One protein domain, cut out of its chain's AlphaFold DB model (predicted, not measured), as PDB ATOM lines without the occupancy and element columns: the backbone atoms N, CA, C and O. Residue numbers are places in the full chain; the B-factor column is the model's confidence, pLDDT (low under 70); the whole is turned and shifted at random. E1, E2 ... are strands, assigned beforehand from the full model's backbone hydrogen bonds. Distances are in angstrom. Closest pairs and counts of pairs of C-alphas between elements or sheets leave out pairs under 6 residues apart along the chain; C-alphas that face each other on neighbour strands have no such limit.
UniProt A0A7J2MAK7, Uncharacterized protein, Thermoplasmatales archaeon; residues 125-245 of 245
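AT A GLANCE: This is residues 125 to 245 of the 245 residues of an uncharacterized protein of Thermoplasmatales archaeon (UniProt A0A7J2MAK7). Two antiparallel sheets lie partly face to face as a sandwich: a larger, twisted and curved sheet of E1 to E5, with E8 to E10 as a smaller slab over part of it. The second sheet is over parts of E1, E2 and E3, while E4 and E5 curve away from it, and the small hairpin of E6 and E7 lies at one end of the domain, far from its middle. The printed part has 121 residues, with no named helix and ten named strands, E1 to E10 in that order along the chain; the class is all strand. The sheet orders are E1 E2 E3 E4 E5, E8 E9 E10 and E6 E7, each sheet antiparallel throughout. The whole is compact, with a radius of gyration of the C-alphas of 14.4 A, and flat, spanning 45 by 35 by 18 A.

IN THESE COORDINATES: Find C-alpha 125 at (-45.669, -17.356, 2.837); from there E1, residues 125 to 136, runs 32.5 A and bends by 61 degrees at residue 128. E2, residues 139 to 150, runs 30.7 A and bends by 67 degrees at residue 144. E3, residues 153 to 164, covers 22.7 A and bends by 106 degrees at residue 161. Read on to E4, residues 172 to 176, and E5, residues 188 to 193. Two short strands come next, E6 at residues 197 to 199 and E7 at residues 203 to 205. E8, residues 209 to 218, begins with C-alpha 209 at (-21.579, -13.093, -2.207), runs 24.4 A and bends by 52 degrees at residue 212. E9, residues 223 to 230, is 23.5 A long. E10, residues 237 to 244, is 22.8 A long and ends with C-alpha 244 at (-44.963, -9.595, -3.369).

HOW THE PARTS SIT: Begin with the five-strand sheet, a meander, each strand the antiparallel neighbour of the one before; its edge strands are E1 and E5. In the hairpin of E1 and E2, look at N 131 and O 143, 2.9 A apart and within hydrogen-bond range. E2 and E3 form a hairpin with N 146 and O 158 at 2.9 A, E3 and E4 one with N 157 and O 174 at 2.9 A, and E4 and E5 one with N 173 and O 192 at 2.8 A. This sheet is strongly twisted: from edge to edge the strands' lines turn by 105 degrees. The second meander is E8, E9 and E10; look there at N 214 and O 226, 3.0 A, and at N 227 and O 240, 2.9 A. The two sheets make a sandwich, two sheets face to face, with the strands of the one at 16 degrees to those of the other. Across it, the closest C-alphas of E3 and E8 are those of Glu 161 and Leu 210, 5.7 A apart, and those of E1 and E8 are Val 126 and Asp 218, 6.2 A apart. E4 and E5 are apart from E8, E9 and E10. In the hairpin of E6 and E7, N 198 and O 204 are 2.9 A apart; the closest C-alphas of E7 and E9 are those of Gly 205 and Ala 230, 7.3 A apart.

THE WHOLE: The two C-alphas farthest apart are those of Gly 201 and Asn 220, at 46.6 A. The printed part has no cut and ends at Tyr 245, the chain's last residue. Of the links between named strands, the one from E4 to E5, 11 residues, is long. The mean pLDDT of the printed part is 95.4, and no printed residue is under 70.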
ATOM      1  N   GLU A 125     -46.698 -16.863   1.918       95.12
ATOM      2  CA  GLU A 125     -45.669 -17.356   2.837       95.12
ATOM      3  C   GLU A 125     -44.272 -17.099   2.267       95.12
ATOM      4  O   GLU A 125     -43.994 -17.356   1.084       95.12
ATOM      5  N   VAL A 126     -43.360 -16.643   3.130       97.25
ATOM      6  CA  VAL A 126     -41.926 -16.568   2.830       97.25
ATOM      7  C   VAL A 126     -41.171 -17.703   3.508       97.25
ATOM      8  O   VAL A 126     -41.119 -17.819   4.727       97.25
ATOM      9  N   THR A 127     -40.450 -18.483   2.708       97.00
ATOM     10  CA  THR A 127     -39.562 -19.547   3.203       97.00
ATOM     11  C   THR A 127     -38.101 -19.200   2.953       97.00
ATOM     12  O   THR A 127     -37.766 -18.647   1.910       97.00
ATOM     13  N   ASP A 128     -37.204 -19.557   3.870       97.56
ATOM     14  CA  ASP A 128     -35.751 -19.498   3.661       97.56
ATOM     15  C   ASP A 128     -35.251 -20.904   3.315       97.56
ATOM     16  O   ASP A 128     -35.285 -21.808   4.151       97.56
ATOM     17  N   SER A 129     -34.882 -21.116   2.052       97.50
ATOM     18  CA  SER A 129     -34.777 -22.445   1.453       97.50
ATOM     19  C   SER A 129     -33.474 -22.658   0.684       97.50
ATOM     20  O   SER A 129     -32.776 -21.723   0.289       97.50
ATOM     21  N   TYR A 130     -33.172 -23.932   0.430       97.75
ATOM     22  CA  TYR A 130     -32.016 -24.371  -0.343       97.75
ATOM     23  C   TYR A 130     -32.434 -25.305  -1.479       97.75
ATOM     24  O   TYR A 130     -33.324 -26.141  -1.321       97.75
ATOM     25  N   TYR A 131     -31.778 -25.182  -2.631       97.56
ATOM     26  CA  TYR A 131     -31.951 -26.077  -3.772       97.56
ATOM     27  C   TYR A 131     -30.593 -26.490  -4.337       97.56
ATOM     28  O   TYR A 131     -29.725 -25.645  -4.552       97.56
ATOM     29  N   ALA A 132     -30.432 -27.783  -4.627       97.00
ATOM     30  CA  ALA A 132     -29.254 -28.304  -5.304       97.00
ATOM     31  C   ALA A 132     -29.584 -29.421  -6.291       97.00
ATOM     32  O   ALA A 132     -30.336 -30.343  -5.980       97.00
ATOM     33  N   ILE A 133     -28.959 -29.365  -7.464       96.31
ATOM     34  CA  ILE A 133     -28.945 -30.449  -8.449       96.31
ATOM     35  C   ILE A 133     -27.631 -30.417  -9.233       96.31
ATOM     36  O   ILE A 133     -27.099 -29.345  -9.510       96.31
ATOM     37  N   GLU A 134     -27.131 -31.584  -9.628       95.62
ATOM     38  CA  GLU A 134     -25.988 -31.736 -10.534       95.62
ATOM     39  C   GLU A 134     -26.394 -32.670 -11.685       95.62
ATOM     40  O   GLU A 134     -26.197 -33.882 -11.598       95.62
ATOM     41  N   PRO A 135     -27.064 -32.150 -12.732       89.69
ATOM     42  CA  PRO A 135     -27.521 -32.969 -13.856       89.69
ATOM     43  C   PRO A 135     -26.374 -33.616 -14.643       89.69
ATOM     44  O   PRO A 135     -26.558 -34.688 -15.216       89.69
ATOM     45  N   LEU A 136     -25.209 -32.963 -14.689       91.00
ATOM     46  CA  LEU A 136     -23.988 -33.468 -15.311       91.00
ATOM     47  C   LEU A 136     -22.808 -33.181 -14.374       91.00
ATOM     48  O   LEU A 136     -22.798 -32.112 -13.763       91.00
ATOM     49  N   PRO A 137     -21.795 -34.062 -14.293       92.38
ATOM     50  CA  PRO A 137     -20.615 -33.820 -13.468       92.38
ATOM     51  C   PRO A 137     -19.966 -32.461 -13.770       92.38
ATOM     52  O   PRO A 137     -19.613 -32.178 -14.917       92.38
ATOM     53  N   GLY A 138     -19.824 -31.624 -12.744       89.62
ATOM     54  CA  GLY A 138     -19.278 -30.266 -12.832       89.62
ATOM     55  C   GLY A 138     -20.294 -29.173 -13.182       89.62
ATOM     56  O   GLY A 138     -20.001 -28.001 -12.973       89.62
ATOM     57  N   TYR A 139     -21.499 -29.527 -13.636       91.06
ATOM     58  CA  TYR A 139     -22.566 -28.583 -13.973       91.06
ATOM     59  C   TYR A 139     -23.696 -28.711 -12.963       91.06
ATOM     60  O   TYR A 139     -24.603 -29.525 -13.123       91.06
ATOM     61  N   ALA A 140     -23.638 -27.883 -11.925       94.00
ATOM     62  CA  ALA A 140     -24.626 -27.863 -10.859       94.00
ATOM     63  C   ALA A 140     -25.420 -26.553 -10.829       94.00
ATOM     64  O   ALA A 140     -24.957 -25.506 -11.284       94.00
ATOM     65  N   ALA A 141     -26.608 -26.628 -10.241       96.00
ATOM     66  CA  ALA A 141     -27.302 -25.483  -9.680       96.00
ATOM     67  C   ALA A 141     -27.334 -25.665  -8.163       96.00
ATOM     68  O   ALA A 141     -27.779 -26.711  -7.692       96.00
ATOM     69  N   LYS A 142     -26.845 -24.679  -7.410       97.25
ATOM     70  CA  LYS A 142     -26.855 -24.641  -5.940       97.25
ATOM     71  C   LYS A 142     -27.281 -23.248  -5.512       97.25
ATOM     72  O   LYS A 142     -26.587 -22.297  -5.850       97.25
ATOM     73  N   LEU A 143     -28.394 -23.135  -4.799       97.81
ATOM     74  CA  LEU A 143     -29.030 -21.856  -4.488       97.81
ATOM     75  C   LEU A 143     -29.491 -21.833  -3.036       97.81
ATOM     76  O   LEU A 143     -30.251 -22.713  -2.631       97.81
ATOM     77  N   ASN A 144     -29.097 -20.798  -2.300       98.38
ATOM     78  CA  ASN A 144     -29.845 -20.332  -1.134       98.38
ATOM     79  C   ASN A 144     -30.827 -19.266  -1.625       98.38
ATOM     80  O   ASN A 144     -30.443 -18.388  -2.400       98.38
ATOM     81  N   TYR A 145     -32.097 -19.348  -1.240       98.44
ATOM     82  CA  TYR A 145     -33.128 -18.455  -1.766       98.44
ATOM     83  C   TYR A 145     -34.269 -18.236  -0.774       98.44
ATOM     84  O   TYR A 145     -34.594 -19.113   0.024       98.44
ATOM     85  N   TYR A 146     -34.916 -17.073  -0.866       98.56
ATOM     86  CA  TYR A 146     -36.254 -16.908  -0.309       98.56
ATOM     87  C   TYR A 146     -37.288 -17.445  -1.295       98.56
ATOM     88  O   TYR A 146     -37.338 -16.989  -2.439       98.56
ATOM     89  N   GLY A 147     -38.092 -18.418  -0.877       97.75
ATOM     90  CA  GLY A 147     -39.232 -18.913  -1.643       97.75
ATOM     91  C   GLY A 147     -40.484 -18.124  -1.286       97.75
ATOM     92  O   GLY A 147     -40.842 -18.088  -0.112       97.75
ATOM     93  N   ILE A 148     -41.128 -17.523  -2.286       97.81
ATOM     94  CA  ILE A 148     -42.423 -16.850  -2.145       97.81
ATOM     95  C   ILE A 148     -43.514 -17.812  -2.601       97.81
ATOM     96  O   ILE A 148     -43.534 -18.226  -3.770       97.81
ATOM     97  N   TRP A 149     -44.397 -18.158  -1.673       96.56
ATOM     98  CA  TRP A 149     -45.497 -19.087  -1.878       96.56
ATOM     99  C   TRP A 149     -46.825 -18.357  -1.783       96.56
ATOM    100  O   TRP A 149     -46.985 -17.475  -0.949       96.56
ATOM    101  N   GLU A 150     -47.775 -18.765  -2.615       95.31
ATOM    102  CA  GLU A 150     -49.154 -18.312  -2.540       95.31
ATOM    103  C   GLU A 150     -50.097 -19.514  -2.566       95.31
ATOM    104  O   GLU A 150     -50.074 -20.323  -3.504       95.31
ATOM    105  N   ASN A 151     -50.930 -19.650  -1.531       93.94
ATOM    106  CA  ASN A 151     -51.911 -20.730  -1.402       93.94
ATOM    107  C   ASN A 151     -51.301 -22.125  -1.679       93.94
ATOM    108  O   ASN A 151     -51.885 -22.954  -2.382       93.94
ATOM    109  N   GLY A 152     -50.087 -22.362  -1.171       92.56
ATOM    110  CA  GLY A 152     -49.340 -23.615  -1.332       92.56
ATOM    111  C   GLY A 152     -48.613 -23.805  -2.672       92.56
ATOM    112  O   GLY A 152     -47.990 -24.844  -2.870       92.56
ATOM    113  N   ASN A 153     -48.652 -22.831  -3.588       95.25
ATOM    114  CA  ASN A 153     -47.901 -22.867  -4.848       95.25
ATOM    115  C   ASN A 153     -46.691 -21.943  -4.766       95.25
ATOM    116  O   ASN A 153     -46.821 -20.792  -4.357       95.25
ATOM    117  N   ILE A 154     -45.527 -22.404  -5.217       96.25
ATOM    118  CA  ILE A 154     -44.358 -21.528  -5.292       96.25
ATOM    119  C   ILE A 154     -44.421 -20.669  -6.550       96.25
ATOM    120  O   ILE A 154     -44.605 -21.171  -7.661       96.25
ATOM    121  N   LEU A 155     -44.221 -19.368  -6.374       96.69
ATOM    122  CA  LEU A 155     -44.265 -18.394  -7.459       96.69
ATOM    123  C   LEU A 155     -42.867 -17.909  -7.827       96.69
ATOM    124  O   LEU A 155     -42.513 -17.847  -9.010       96.69
ATOM    125  N   PHE A 156     -42.055 -17.603  -6.812       97.88
ATOM    126  CA  PHE A 156     -40.732 -17.019  -6.994       97.88
ATOM    127  C   PHE A 156     -39.694 -17.615  -6.048       97.88
ATOM    128  O   PHE A 156     -39.990 -17.946  -4.902       97.88
ATOM    129  N   GLY A 157     -38.453 -17.687  -6.526       98.00
ATOM    130  CA  GLY A 157     -37.264 -17.839  -5.695       98.00
ATOM    131  C   GLY A 157     -36.373 -16.612  -5.832       98.00
ATOM    132  O   GLY A 157     -35.856 -16.344  -6.916       98.00
ATOM    133  N   ILE A 158     -36.191 -15.867  -4.746       98.38
ATOM    134  CA  ILE A 158     -35.283 -14.719  -4.670       98.38
ATOM    135  C   ILE A 158     -33.932 -15.249  -4.196       98.38
ATOM    136  O   ILE A 158     -33.770 -15.612  -3.031       98.38
ATOM    137  N   CYS A 159     -32.981 -15.353  -5.115       98.31
ATOM    138  CA  CYS A 159     -31.689 -15.981  -4.882       98.31
ATOM    139  C   CYS A 159     -30.810 -15.088  -3.999       98.31
ATOM    140  O   CYS A 159     -30.511 -13.945  -4.343       98.31
ATOM    141  N   GLN A 160     -30.404 -15.635  -2.859       98.19
ATOM    142  CA  GLN A 160     -29.564 -14.975  -1.866       98.19
ATOM    143  C   GLN A 160     -28.087 -15.089  -2.251       98.19
ATOM    144  O   GLN A 160     -27.348 -14.115  -2.185       98.19
ATOM    145  N   GLU A 161     -27.683 -16.288  -2.670       97.25
ATOM    146  CA  GLU A 161     -26.338 -16.633  -3.127       97.25
ATOM    147  C   GLU A 161     -26.345 -18.003  -3.820       97.25
ATOM    148  O   GLU A 161     -27.350 -18.728  -3.824       97.25
ATOM    149  N   GLY A 162     -25.186 -18.378  -4.358       96.38
ATOM    150  CA  GLY A 162     -24.971 -19.625  -5.074       96.38
ATOM    151  C   GLY A 162     -24.906 -19.402  -6.577       96.38
ATOM    152  O   GLY A 162     -24.872 -18.269  -7.048       96.38
ATOM    153  N   ASN A 163     -24.882 -20.493  -7.339       96.00
ATOM    154  CA  ASN A 163     -24.696 -20.431  -8.781       96.00
ATOM    155  C   ASN A 163     -25.541 -21.451  -9.540       96.00
ATOM    156  O   ASN A 163     -25.881 -22.521  -9.027       96.00
ATOM    157  N   ILE A 164     -25.838 -21.116 -10.794       95.38
ATOM    158  CA  ILE A 164     -26.358 -22.033 -11.808       95.38
ATOM    159  C   ILE A 164     -25.324 -22.094 -12.921       95.38
ATOM    160  O   ILE A 164     -25.080 -21.091 -13.586       95.38
ATOM    161  N   PHE A 165     -24.720 -23.262 -13.140       91.94
ATOM    162  CA  PHE A 165     -23.733 -23.465 -14.208       91.94
ATOM    163  C   PHE A 165     -22.624 -22.396 -14.207       91.94
ATOM    164  O   PHE A 165     -22.289 -21.840 -15.251       91.94
ATOM    165  N   HIS A 166     -22.071 -22.117 -13.020       89.94
ATOM    166  CA  HIS A 166     -21.034 -21.103 -12.769       89.94
ATOM    167  C   HIS A 166     -21.459 -19.636 -12.937       89.94
ATOM    168  O   HIS A 166     -20.617 -18.755 -12.798       89.94
ATOM    169  N   VAL A 167     -22.739 -19.359 -13.183       93.00
ATOM    170  CA  VAL A 167     -23.292 -18.003 -13.102       93.00
ATOM    171  C   VAL A 167     -23.734 -17.762 -11.667       93.00
ATOM    172  O   VAL A 167     -24.592 -18.496 -11.179       93.00
ATOM    173  N   GLU A 168     -23.140 -16.775 -10.997       96.44
ATOM    174  CA  GLU A 168     -23.529 -16.368  -9.642       96.44
ATOM    175  C   GLU A 168     -24.958 -15.803  -9.645       96.44
ATOM    176  O   GLU A 168     -25.431 -15.280 -10.654       96.44
ATOM    177  N   MET A 169     -25.689 -15.979  -8.543       97.38
ATOM    178  CA  MET A 169     -27.147 -15.801  -8.523       97.38
ATOM    179  C   MET A 169     -27.657 -14.829  -7.461       97.38
ATOM    180  O   MET A 169     -28.866 -14.620  -7.397       97.38
ATOM    181  N   GLY A 170     -26.793 -14.212  -6.651       97.62
ATOM    182  CA  GLY A 170     -27.222 -13.194  -5.687       97.62
ATOM    183  C   GLY A 170     -28.072 -12.090  -6.339       97.62
ATOM    184  O   GLY A 170     -27.805 -11.654  -7.455       97.62
ATOM    185  N   ASN A 171     -29.146 -11.655  -5.675       97.56
ATOM    186  CA  ASN A 171     -30.059 -10.625  -6.196       97.56
ATOM    187  C   ASN A 171     -30.677 -10.944  -7.580       97.56
ATOM    188  O   ASN A 171     -31.112 -10.051  -8.318       97.56
ATOM    189  N   LYS A 172     -30.772 -12.229  -7.941       97.62
ATOM    190  CA  LYS A 172     -31.584 -12.691  -9.075       97.62
ATOM    191  C   LYS A 172     -32.876 -13.332  -8.590       97.62
ATOM    192  O   LYS A 172     -32.913 -14.005  -7.567       97.62
ATOM    193  N   VAL A 173     -33.950 -13.151  -9.347       98.19
ATOM    194  CA  VAL A 173     -35.270 -13.714  -9.049       98.19
ATOM    195  C   VAL A 173     -35.636 -14.723 -10.119       98.19
ATOM    196  O   VAL A 173     -35.617 -14.412 -11.307       98.19
ATOM    197  N   ILE A 174     -36.002 -15.926  -9.698       98.19
ATOM    198  CA  ILE A 174     -36.482 -16.989 -10.571       98.19
ATOM    199  C   ILE A 174     -37.997 -17.068 -10.436       98.19
ATOM    200  O   ILE A 174     -38.505 -17.417  -9.374       98.19
ATOM    201  N   LYS A 175     -38.718 -16.781 -11.521       98.06
ATOM    202  CA  LYS A 175     -40.154 -17.042 -11.626       98.06
ATOM    203  C   LYS A 175     -40.377 -18.499 -12.000       98.06
ATOM    204  O   LYS A 175     -39.796 -19.002 -12.969       98.06
ATOM    205  N   VAL A 176     -41.248 -19.159 -11.255       97.62
ATOM    206  CA  VAL A 176     -41.655 -20.540 -11.495       97.62
ATOM    207  C   VAL A 176     -42.897 -20.555 -12.398       97.62
ATOM    208  O   VAL A 176     -43.639 -19.576 -12.490       97.62
ATOM    209  N   ARG A 177     -43.090 -21.642 -13.147       96.38
ATOM    210  CA  ARG A 177     -44.305 -21.876 -13.937       96.38
ATOM    211  C   ARG A 177     -45.540 -21.869 -13.038       96.38
ATOM    212  O   ARG A 177     -45.478 -22.286 -11.886       96.38
ATOM    213  N   GLU A 178     -46.665 -21.447 -13.607       92.69
ATOM    214  CA  GLU A 178     -47.950 -21.444 -12.911       92.69
ATOM    215  C   GLU A 178     -48.280 -22.833 -12.349       92.69
ATOM    216  O   GLU A 178     -48.098 -23.845 -13.032       92.69
ATOM    217  N   ARG A 179     -48.801 -22.861 -11.113       88.69
ATOM    218  CA  ARG A 179     -49.218 -24.082 -10.395       88.69
ATOM    219  C   ARG A 179     -48.088 -25.086 -10.141       88.69
ATOM    220  O   ARG A 179     -48.340 -26.284 -10.023       88.69
ATOM    221  N   ALA A 180     -46.842 -24.621 -10.087       91.75
ATOM    222  CA  ALA A 180     -45.742 -25.456  -9.637       91.75
ATOM    223  C   ALA A 180     -45.845 -25.723  -8.128       91.75
ATOM    224  O   ALA A 180     -46.018 -24.810  -7.324       91.75
ATOM    225  N   ASP A 181     -45.668 -26.987  -7.758       90.31
ATOM    226  CA  ASP A 181     -45.703 -27.472  -6.375       90.31
ATOM    227  C   ASP A 181     -44.338 -27.395  -5.670       90.31
ATOM    228  O   ASP A 181     -44.210 -27.703  -4.488       90.31
ATOM    229  N   SER A 182     -43.280 -27.065  -6.412       94.38
ATOM    230  CA  SER A 182     -41.912 -27.138  -5.917       94.38
ATOM    231  C   SER A 182     -40.938 -26.283  -6.718       94.38
ATOM    232  O   SER A 182     -41.039 -26.137  -7.944       94.38
ATOM    233  N   PHE A 183     -39.936 -25.756  -6.011       95.94
ATOM    234  CA  PHE A 183     -38.827 -25.026  -6.607       95.94
ATOM    235  C   PHE A 183     -37.807 -26.000  -7.197       95.94
ATOM    236  O   PHE A 183     -36.934 -26.517  -6.501       95.94
ATOM    237  N   LYS A 184     -37.936 -26.294  -8.491       95.38
ATOM    238  CA  LYS A 184     -37.028 -27.190  -9.218       95.38
ATOM    239  C   LYS A 184     -36.712 -26.622 -10.586       95.38
ATOM    240  O   LYS A 184     -37.568 -25.993 -11.203       95.38
ATOM    241  N   MET A 185     -35.523 -26.929 -11.099       93.81
ATOM    242  CA  MET A 185     -35.036 -26.401 -12.378       93.81
ATOM    243  C   MET A 185     -35.982 -26.673 -13.558       93.81
ATOM    244  O   MET A 185     -36.125 -25.833 -14.438       93.81
ATOM    245  N   SER A 186     -36.696 -27.803 -13.556       94.12
ATOM    246  CA  SER A 186     -37.714 -28.130 -14.568       94.12
ATOM    247  C   SER A 186     -38.931 -27.197 -14.564       94.12
ATOM    248  O   SER A 186     -39.634 -27.103 -15.573       94.12
ATOM    249  N   ASN A 187     -39.191 -26.535 -13.436       96.81
ATOM    250  CA  ASN A 187     -40.330 -25.647 -13.224       96.81
ATOM    251  C   ASN A 187     -39.959 -24.172 -13.410       96.81
ATOM    252  O   ASN A 187     -40.850 -23.330 -13.439       96.81
ATOM    253  N   TRP A 188     -38.677 -23.830 -13.540       96.25
ATOM    254  CA  TRP A 188     -38.256 -22.446 -13.741       96.25
ATOM    255  C   TRP A 188     -38.702 -21.947 -15.119       96.25
ATOM    256  O   TRP A 188     -38.520 -22.618 -16.138       96.25
ATOM    257  N   ALA A 189     -39.338 -20.778 -15.142       96.94
ATOM    258  CA  ALA A 189     -39.880 -20.168 -16.351       96.94
ATOM    259  C   ALA A 189     -39.015 -19.000 -16.824       96.94
ATOM    260  O   ALA A 189     -38.711 -18.897 -18.010       96.94
ATOM    261  N   GLN A 190     -38.646 -18.106 -15.904       96.44
ATOM    262  CA  GLN A 190     -37.914 -16.876 -16.208       96.44
ATOM    263  C   GLN A 190     -36.957 -16.537 -15.067       96.44
ATOM    264  O   GLN A 190     -37.219 -16.870 -13.914       96.44
ATOM    265  N   THR A 191     -35.852 -15.873 -15.396       96.38
ATOM    266  CA  THR A 191     -34.897 -15.336 -14.421       96.38
ATOM    267  C   THR A 191     -34.712 -13.847 -14.679       96.38
ATOM    268  O   THR A 191     -34.524 -13.439 -15.822       96.38
ATOM    269  N   PHE A 192     -34.753 -13.051 -13.617       96.12
ATOM    270  CA  PHE A 192     -34.553 -11.607 -13.636       96.12
ATOM    271  C   PHE A 192     -33.337 -11.271 -12.786       96.12
ATOM    272  O   PHE A 192     -33.227 -11.756 -11.664       96.12
ATOM    273  N   SER A 193     -32.428 -10.450 -13.301       95.50
ATOM    274  CA  SER A 193     -31.260 -10.005 -12.544       95.50
ATOM    275  C   SER A 193     -31.465  -8.580 -12.055       95.50
ATOM    276  O   SER A 193     -31.749  -7.698 -12.861       95.50
ATOM    277  N   PHE A 194     -31.265  -8.364 -10.757       95.56
ATOM    278  CA  PHE A 194     -31.213  -7.034 -10.139       95.56
ATOM    279  C   PHE A 194     -29.813  -6.701  -9.603       95.56
ATOM    280  O   PHE A 194     -29.605  -5.646  -9.009       95.56
ATOM    281  N   ALA A 195     -28.847  -7.590  -9.833       94.75
ATOM    282  CA  ALA A 195     -27.438  -7.348  -9.571       94.75
ATOM    283  C   ALA A 195     -26.838  -6.333 -10.557       94.75
ATOM    284  O   ALA A 195     -27.277  -6.222 -11.706       94.75
ATOM    285  N   LEU A 196     -25.826  -5.608 -10.088       93.19
ATOM    286  CA  LEU A 196     -25.051  -4.638 -10.855       93.19
ATOM    287  C   LEU A 196     -23.731  -5.267 -11.290       93.19
ATOM    288  O   LEU A 196     -23.114  -6.005 -10.527       93.19
ATOM    289  N   PHE A 197     -23.284  -4.918 -12.492       92.81
ATOM    290  CA  PHE A 197     -22.059  -5.447 -13.082       92.81
ATOM    291  C   PHE A 197     -21.148  -4.308 -13.521       92.81
ATOM    292  O   PHE A 197     -21.603  -3.309 -14.084       92.81
ATOM    293  N   HIS A 198     -19.855  -4.486 -13.289       89.62
ATOM    294  CA  HIS A 198     -18.784  -3.660 -13.830       89.62
ATOM    295  C   HIS A 198     -17.826  -4.550 -14.618       89.62
ATOM    296  O   HIS A 198     -17.592  -5.694 -14.240       89.62
ATOM    297  N   SER A 199     -17.240  -4.023 -15.694       88.50
ATOM    298  CA  SER A 199     -16.208  -4.736 -16.440       88.50
ATOM    299  C   SER A 199     -15.141  -3.781 -16.963       88.50
ATOM    300  O   SER A 199     -15.446  -2.818 -17.664       88.50
ATOM    301  N   ASP A 200     -13.884  -4.086 -16.647       85.12
ATOM    302  CA  ASP A 200     -12.668  -3.475 -17.204       85.12
ATOM    303  C   ASP A 200     -11.790  -4.513 -17.939       85.12
ATOM    304  O   ASP A 200     -10.597  -4.310 -18.163       85.12
ATOM    305  N   GLY A 201     -12.399  -5.635 -18.336       85.44
ATOM    306  CA  GLY A 201     -11.738  -6.811 -18.909       85.44
ATOM    307  C   GLY A 201     -12.023  -8.090 -18.120       85.44
ATOM    308  O   GLY A 201     -11.993  -9.175 -18.695       85.44
ATOM    309  N   THR A 202     -12.369  -7.961 -16.837       85.25
ATOM    310  CA  THR A 202     -12.983  -9.021 -16.021       85.25
ATOM    311  C   THR A 202     -14.327  -8.513 -15.511       85.25
ATOM    312  O   THR A 202     -14.406  -7.398 -15.004       85.25
ATOM    313  N   GLU A 203     -15.389  -9.300 -15.670       88.81
ATOM    314  CA  GLU A 203     -16.693  -8.950 -15.103       88.81
ATOM    315  C   GLU A 203     -16.662  -9.145 -13.583       88.81
ATOM    316  O   GLU A 203     -16.192 -10.166 -13.088       88.81
ATOM    317  N   THR A 204     -17.125  -8.137 -12.854       92.94
ATOM    318  CA  THR A 204     -17.330  -8.166 -11.406       92.94
ATOM    319  C   THR A 204     -18.785  -7.829 -11.147       92.94
ATOM    320  O   THR A 204     -19.270  -6.781 -11.593       92.94
ATOM    321  N   GLY A 205     -19.479  -8.727 -10.460       95.50
ATOM    322  CA  GLY A 205     -20.901  -8.612 -10.169       95.50
ATOM    323  C   GLY A 205     -21.144  -8.366  -8.690       95.50
ATOM    324  O   GLY A 205     -20.419  -8.859  -7.830       95.50
ATOM    325  N   SER A 206     -22.190  -7.617  -8.356       97.25
ATOM    326  CA  SER A 206     -22.642  -7.526  -6.967       97.25
ATOM    327  C   SER A 206     -23.349  -8.800  -6.486       97.25
ATOM    328  O   SER A 206     -23.764  -8.848  -5.338       97.25
ATOM    329  N   ASP A 207     -23.510  -9.827  -7.323       97.12
ATOM    330  CA  ASP A 207     -24.194 -11.098  -7.044       97.12
ATOM    331  C   ASP A 207     -23.291 -12.216  -6.504       97.12
ATOM    332  O   ASP A 207     -23.769 -13.325  -6.256       97.12
ATOM    333  N   GLU A 208     -22.001 -11.937  -6.313       96.25
ATOM    334  CA  GLU A 208     -20.983 -12.950  -6.026       96.25
ATOM    335  C   GLU A 208     -20.988 -13.474  -4.580       96.25
ATOM    336  O   GLU A 208     -20.501 -14.583  -4.336       96.25
ATOM    337  N   GLN A 209     -21.469 -12.685  -3.612       96.50
ATOM    338  CA  GLN A 209     -21.579 -13.093  -2.207       96.50
ATOM    339  C   GLN A 209     -22.730 -12.403  -1.468       96.50
ATOM    340  O   GLN A 209     -23.027 -11.226  -1.692       96.50
ATOM    341  N   LEU A 210     -23.339 -13.130  -0.531       98.00
ATOM    342  CA  LEU A 210     -24.335 -12.598   0.392       98.00
ATOM    343  C   LEU A 210     -23.673 -11.734   1.476       98.00
ATOM    344  O   LEU A 210     -22.748 -12.177   2.154       98.00
ATOM    345  N   VAL A 211     -24.195 -10.526   1.683       97.81
ATOM    346  CA  VAL A 211     -23.781  -9.618   2.767       97.81
ATOM    347  C   VAL A 211     -24.804  -9.630   3.898       97.81
ATOM    348  O   VAL A 211     -24.443  -9.689   5.074       97.81
ATOM    349  N   GLY A 212     -26.092  -9.598   3.558       97.81
ATOM    350  CA  GLY A 212     -27.167  -9.546   4.537       97.81
ATOM    351  C   GLY A 212     -28.505  -9.948   3.942       97.81
ATOM    352  O   GLY A 212     -28.763  -9.758   2.760       97.81
ATOM    353  N   LYS A 213     -29.375 -10.512   4.776       98.06
ATOM    354  CA  LYS A 213     -30.749 -10.841   4.397       98.06
ATOM    355  C   LYS A 213     -31.692 -10.642   5.571       98.06
ATOM    356  O   LYS A 213     -31.302 -10.848   6.724       98.06
ATOM    357  N   LYS A 214     -32.926 -10.232   5.285       98.00
ATOM    358  CA  LYS A 214     -33.959 -10.041   6.303       98.00
ATOM    359  C   LYS A 214     -35.352 -10.198   5.704       98.00
ATOM    360  O   LYS A 214     -35.670  -9.557   4.708       98.00
ATOM    361  N   ILE A 215     -36.207 -10.970   6.364       97.12
ATOM    362  CA  ILE A 215     -37.650 -10.924   6.125       97.12
ATOM    363  C   ILE A 215     -38.178  -9.680   6.847       97.12
ATOM    364  O   ILE A 215     -38.010  -9.543   8.061       97.12
ATOM    365  N   LEU A 216     -38.702  -8.723   6.083       96.81
ATOM    366  CA  LEU A 216     -39.236  -7.461   6.598       96.81
ATOM    367  C   LEU A 216     -40.714  -7.596   6.948       96.81
ATOM    368  O   LEU A 216     -41.137  -7.079   7.976       96.81
ATOM    369  N   VAL A 217     -41.468  -8.289   6.095       96.19
ATOM    370  CA  VAL A 217     -42.893  -8.561   6.270       96.19
ATOM    371  C   VAL A 217     -43.170  -9.981   5.790       96.19
ATOM    372  O   VAL A 217     -42.750 -10.354   4.695       96.19
ATOM    373  N   ASP A 218     -43.868 -10.748   6.617       94.19
ATOM    374  CA  ASP A 218     -44.387 -12.083   6.316       94.19
ATOM    375  C   ASP A 218     -45.824 -12.108   6.835       94.19
ATOM    376  O   ASP A 218     -46.071 -12.291   8.030       94.19
ATOM    377  N   GLY A 219     -46.747 -11.709   5.967       92.25
ATOM    378  CA  GLY A 219     -48.145 -11.531   6.317       92.25
ATOM    379  C   GLY A 219     -49.063 -12.119   5.263       92.25
ATOM    380  O   GLY A 219     -48.635 -12.520   4.186       92.25
ATOM    381  N   ASN A 220     -50.350 -12.130   5.587       94.62
ATOM    382  CA  ASN A 220     -51.333 -12.931   4.882       94.62
ATOM    383  C   ASN A 220     -51.624 -12.519   3.438       94.62
ATOM    384  O   ASN A 220     -52.061 -13.368   2.672       94.62
ATOM    385  N   LEU A 221     -51.424 -11.254   3.067       96.56
ATOM    386  CA  LEU A 221     -51.651 -10.737   1.709       96.56
ATOM    387  C   LEU A 221     -50.368 -10.235   1.044       96.56
ATOM    388  O   LEU A 221     -50.375  -9.929  -0.138       96.56
ATOM    389  N   MET A 222     -49.290 -10.050   1.802       96.31
ATOM    390  CA  MET A 222     -48.084  -9.403   1.306       96.31
ATOM    391  C   MET A 222     -46.857  -9.899   2.056       96.31
ATOM    392  O   MET A 222     -46.815  -9.931   3.290       96.31
ATOM    393  N   ALA A 223     -45.819 -10.173   1.274       96.81
ATOM    394  CA  ALA A 223     -44.489 -10.503   1.745       96.81
ATOM    395  C   ALA A 223     -43.472  -9.459   1.282       96.81
ATOM    396  O   ALA A 223     -43.495  -8.991   0.139       96.81
ATOM    397  N   ARG A 224     -42.512  -9.137   2.151       97.81
ATOM    398  CA  ARG A 224     -41.405  -8.234   1.835       97.81
ATOM    399  C   ARG A 224     -40.105  -8.756   2.418       97.81
ATOM    400  O   ARG A 224     -39.994  -8.972   3.621       97.81
ATOM    401  N   VAL A 225     -39.087  -8.890   1.574       98.31
ATOM    402  CA  VAL A 225     -37.741  -9.314   1.984       98.31
ATOM    403  C   VAL A 225     -36.694  -8.321   1.502       98.31
ATOM    404  O   VAL A 225     -36.825  -7.738   0.426       98.31
ATOM    405  N   ALA A 226     -35.648  -8.140   2.299       98.12
ATOM    406  CA  ALA A 226     -34.461  -7.376   1.955       98.12
ATOM    407  C   ALA A 226     -33.272  -8.312   1.739       98.12
ATOM    408  O   ALA A 226     -33.087  -9.281   2.487       98.12
ATOM    409  N   LEU A 227     -32.470  -7.994   0.728       97.94
ATOM    410  CA  LEU A 227     -31.285  -8.741   0.351       97.94
ATOM    411  C   LEU A 227     -30.155  -7.787  -0.045       97.94
ATOM    412  O   LEU A 227     -30.301  -6.979  -0.962       97.94
ATOM    413  N   ASP A 228     -29.020  -7.955   0.619       98.06
ATOM    414  CA  ASP A 228     -27.788  -7.225   0.373       98.06
ATOM    415  C   ASP A 228     -26.743  -8.222  -0.146       98.06
ATOM    416  O   ASP A 228     -26.414  -9.198   0.535       98.06
ATOM    417  N   THR A 229     -26.214  -7.992  -1.346       98.00
ATOM    418  CA  THR A 229     -25.133  -8.794  -1.940       98.00
ATOM    419  C   THR A 229     -24.015  -7.882  -2.424       98.00
ATOM    420  O   THR A 229     -24.239  -6.701  -2.701       98.00
ATOM    421  N   ALA A 230     -22.804  -8.417  -2.521       97.69
ATOM    422  CA  ALA A 230     -21.652  -7.666  -2.991       97.69
ATOM    423  C   ALA A 230     -20.758  -8.492  -3.912       97.69
ATOM    424  O   ALA A 230     -20.833  -9.720  -3.949       97.69
ATOM    425  N   SER A 231     -19.866  -7.799  -4.614       96.81
ATOM    426  CA  SER A 231     -18.708  -8.430  -5.234       96.81
ATOM    427  C   SER A 231     -17.749  -8.948  -4.163       96.81
ATOM    428  O   SER A 231     -17.689  -8.420  -3.044       96.81
ATOM    429  N   ARG A 232     -16.952  -9.969  -4.488       94.44
ATOM    430  CA  ARG A 232     -15.951 -10.542  -3.566       94.44
ATOM    431  C   ARG A 232     -14.874  -9.543  -3.169       94.44
ATOM    432  O   ARG A 232     -14.333  -9.632  -2.072       94.44
ATOM    433  N   ASP A 233     -14.571  -8.588  -4.043       92.38
ATOM    434  CA  ASP A 233     -13.630  -7.505  -3.756       92.38
ATOM    435  C   ASP A 233     -14.256  -6.326  -2.987       92.38
ATOM    436  O   ASP A 233     -13.549  -5.379  -2.638       92.38
ATOM    437  N   GLY A 234     -15.565  -6.383  -2.710       91.06
ATOM    438  CA  GLY A 234     -16.309  -5.393  -1.935       91.06
ATOM    439  C   GLY A 234     -16.490  -4.038  -2.622       91.06
ATOM    440  O   GLY A 234     -16.888  -3.081  -1.960       91.06
ATOM    441  N   LYS A 235     -16.178  -3.917  -3.920       91.19
ATOM    442  CA  LYS A 235     -16.298  -2.647  -4.657       91.19
ATOM    443  C   LYS A 235     -17.701  -2.369  -5.184       91.19
ATOM    444  O   LYS A 235     -18.015  -1.212  -5.464       91.19
ATOM    445  N   LEU A 236     -18.523  -3.403  -5.342       95.06
ATOM    446  CA  LEU A 236     -19.911  -3.293  -5.776       95.06
ATOM    447  C   LEU A 236     -20.832  -3.916  -4.739       95.06
ATOM    448  O   LEU A 236     -20.570  -5.011  -4.254       95.06
ATOM    449  N   GLU A 237     -21.935  -3.237  -4.452       96.50
ATOM    450  CA  GLU A 237     -22.970  -3.702  -3.537       96.50
ATOM    451  C   GLU A 237     -24.344  -3.440  -4.161       96.50
ATOM    452  O   GLU A 237     -24.591  -2.371  -4.726       96.50
ATOM    453  N   THR A 238     -25.243  -4.414  -4.042       97.31
ATOM    454  CA  THR A 238     -26.665  -4.256  -4.341       97.31
ATOM    455  C   THR A 238     -27.454  -4.502  -3.069       97.31
ATOM    456  O   THR A 238     -27.389  -5.589  -2.500       97.31
ATOM    457  N   LYS A 239     -28.249  -3.505  -2.675       97.44
ATOM    458  CA  LYS A 239     -29.277  -3.622  -1.637       97.44
ATOM    459  C   LYS A 239     -30.633  -3.562  -2.301       97.44
ATOM    460  O   LYS A 239     -30.986  -2.535  -2.884       97.44
ATOM    461  N   ALA A 240     -31.376  -4.653  -2.242       97.25
ATOM    462  CA  ALA A 240     -32.682  -4.758  -2.863       97.25
ATOM    463  C   ALA A 240     -33.748  -5.087  -1.823       97.25
ATOM    464  O   ALA A 240     -33.522  -5.825  -0.866       97.25
ATOM    465  N   THR A 241     -34.942  -4.535  -2.027       97.81
ATOM    466  CA  THR A 241     -36.151  -4.942  -1.315       97.81
ATOM    467  C   THR A 241     -37.143  -5.471  -2.332       97.81
ATOM    468  O   THR A 241     -37.495  -4.776  -3.283       97.81
ATOM    469  N   TYR A 242     -37.593  -6.699  -2.119       97.75
ATOM    470  CA  TYR A 242     -38.561  -7.379  -2.965       97.75
ATOM    471  C   TYR A 242     -39.891  -7.425  -2.228       97.75
ATOM    472  O   TYR A 242     -39.933  -7.840  -1.072       97.75
ATOM    473  N   THR A 243     -40.958  -6.979  -2.888       97.19
ATOM    474  CA  THR A 243     -42.326  -7.040  -2.362       97.19
ATOM    475  C   THR A 243     -43.179  -7.888  -3.290       97.19
ATOM    476  O   THR A 243     -43.163  -7.663  -4.500       97.19
ATOM    477  N   TYR A 244     -43.906  -8.838  -2.712       96.81
ATOM    478  CA  TYR A 244     -44.963  -9.595  -3.369       96.81
ATOM    479  C   TYR A 244     -46.298  -9.244  -2.711       96.81
ATOM    480  O   TYR A 244     -46.355  -9.152  -1.484       96.81
ATOM    481  N   TYR A 245     -47.319  -9.044  -3.537       93.19
ATOM    482  CA  TYR A 245     -48.714  -8.859  -3.152       93.19
ATOM    483  C   TYR A 245     -49.549  -9.945  -3.815       93.19
ATOM    484  O   TYR A 245     -49.164 -10.310  -4.954       93.19
TER     485      TYR A 245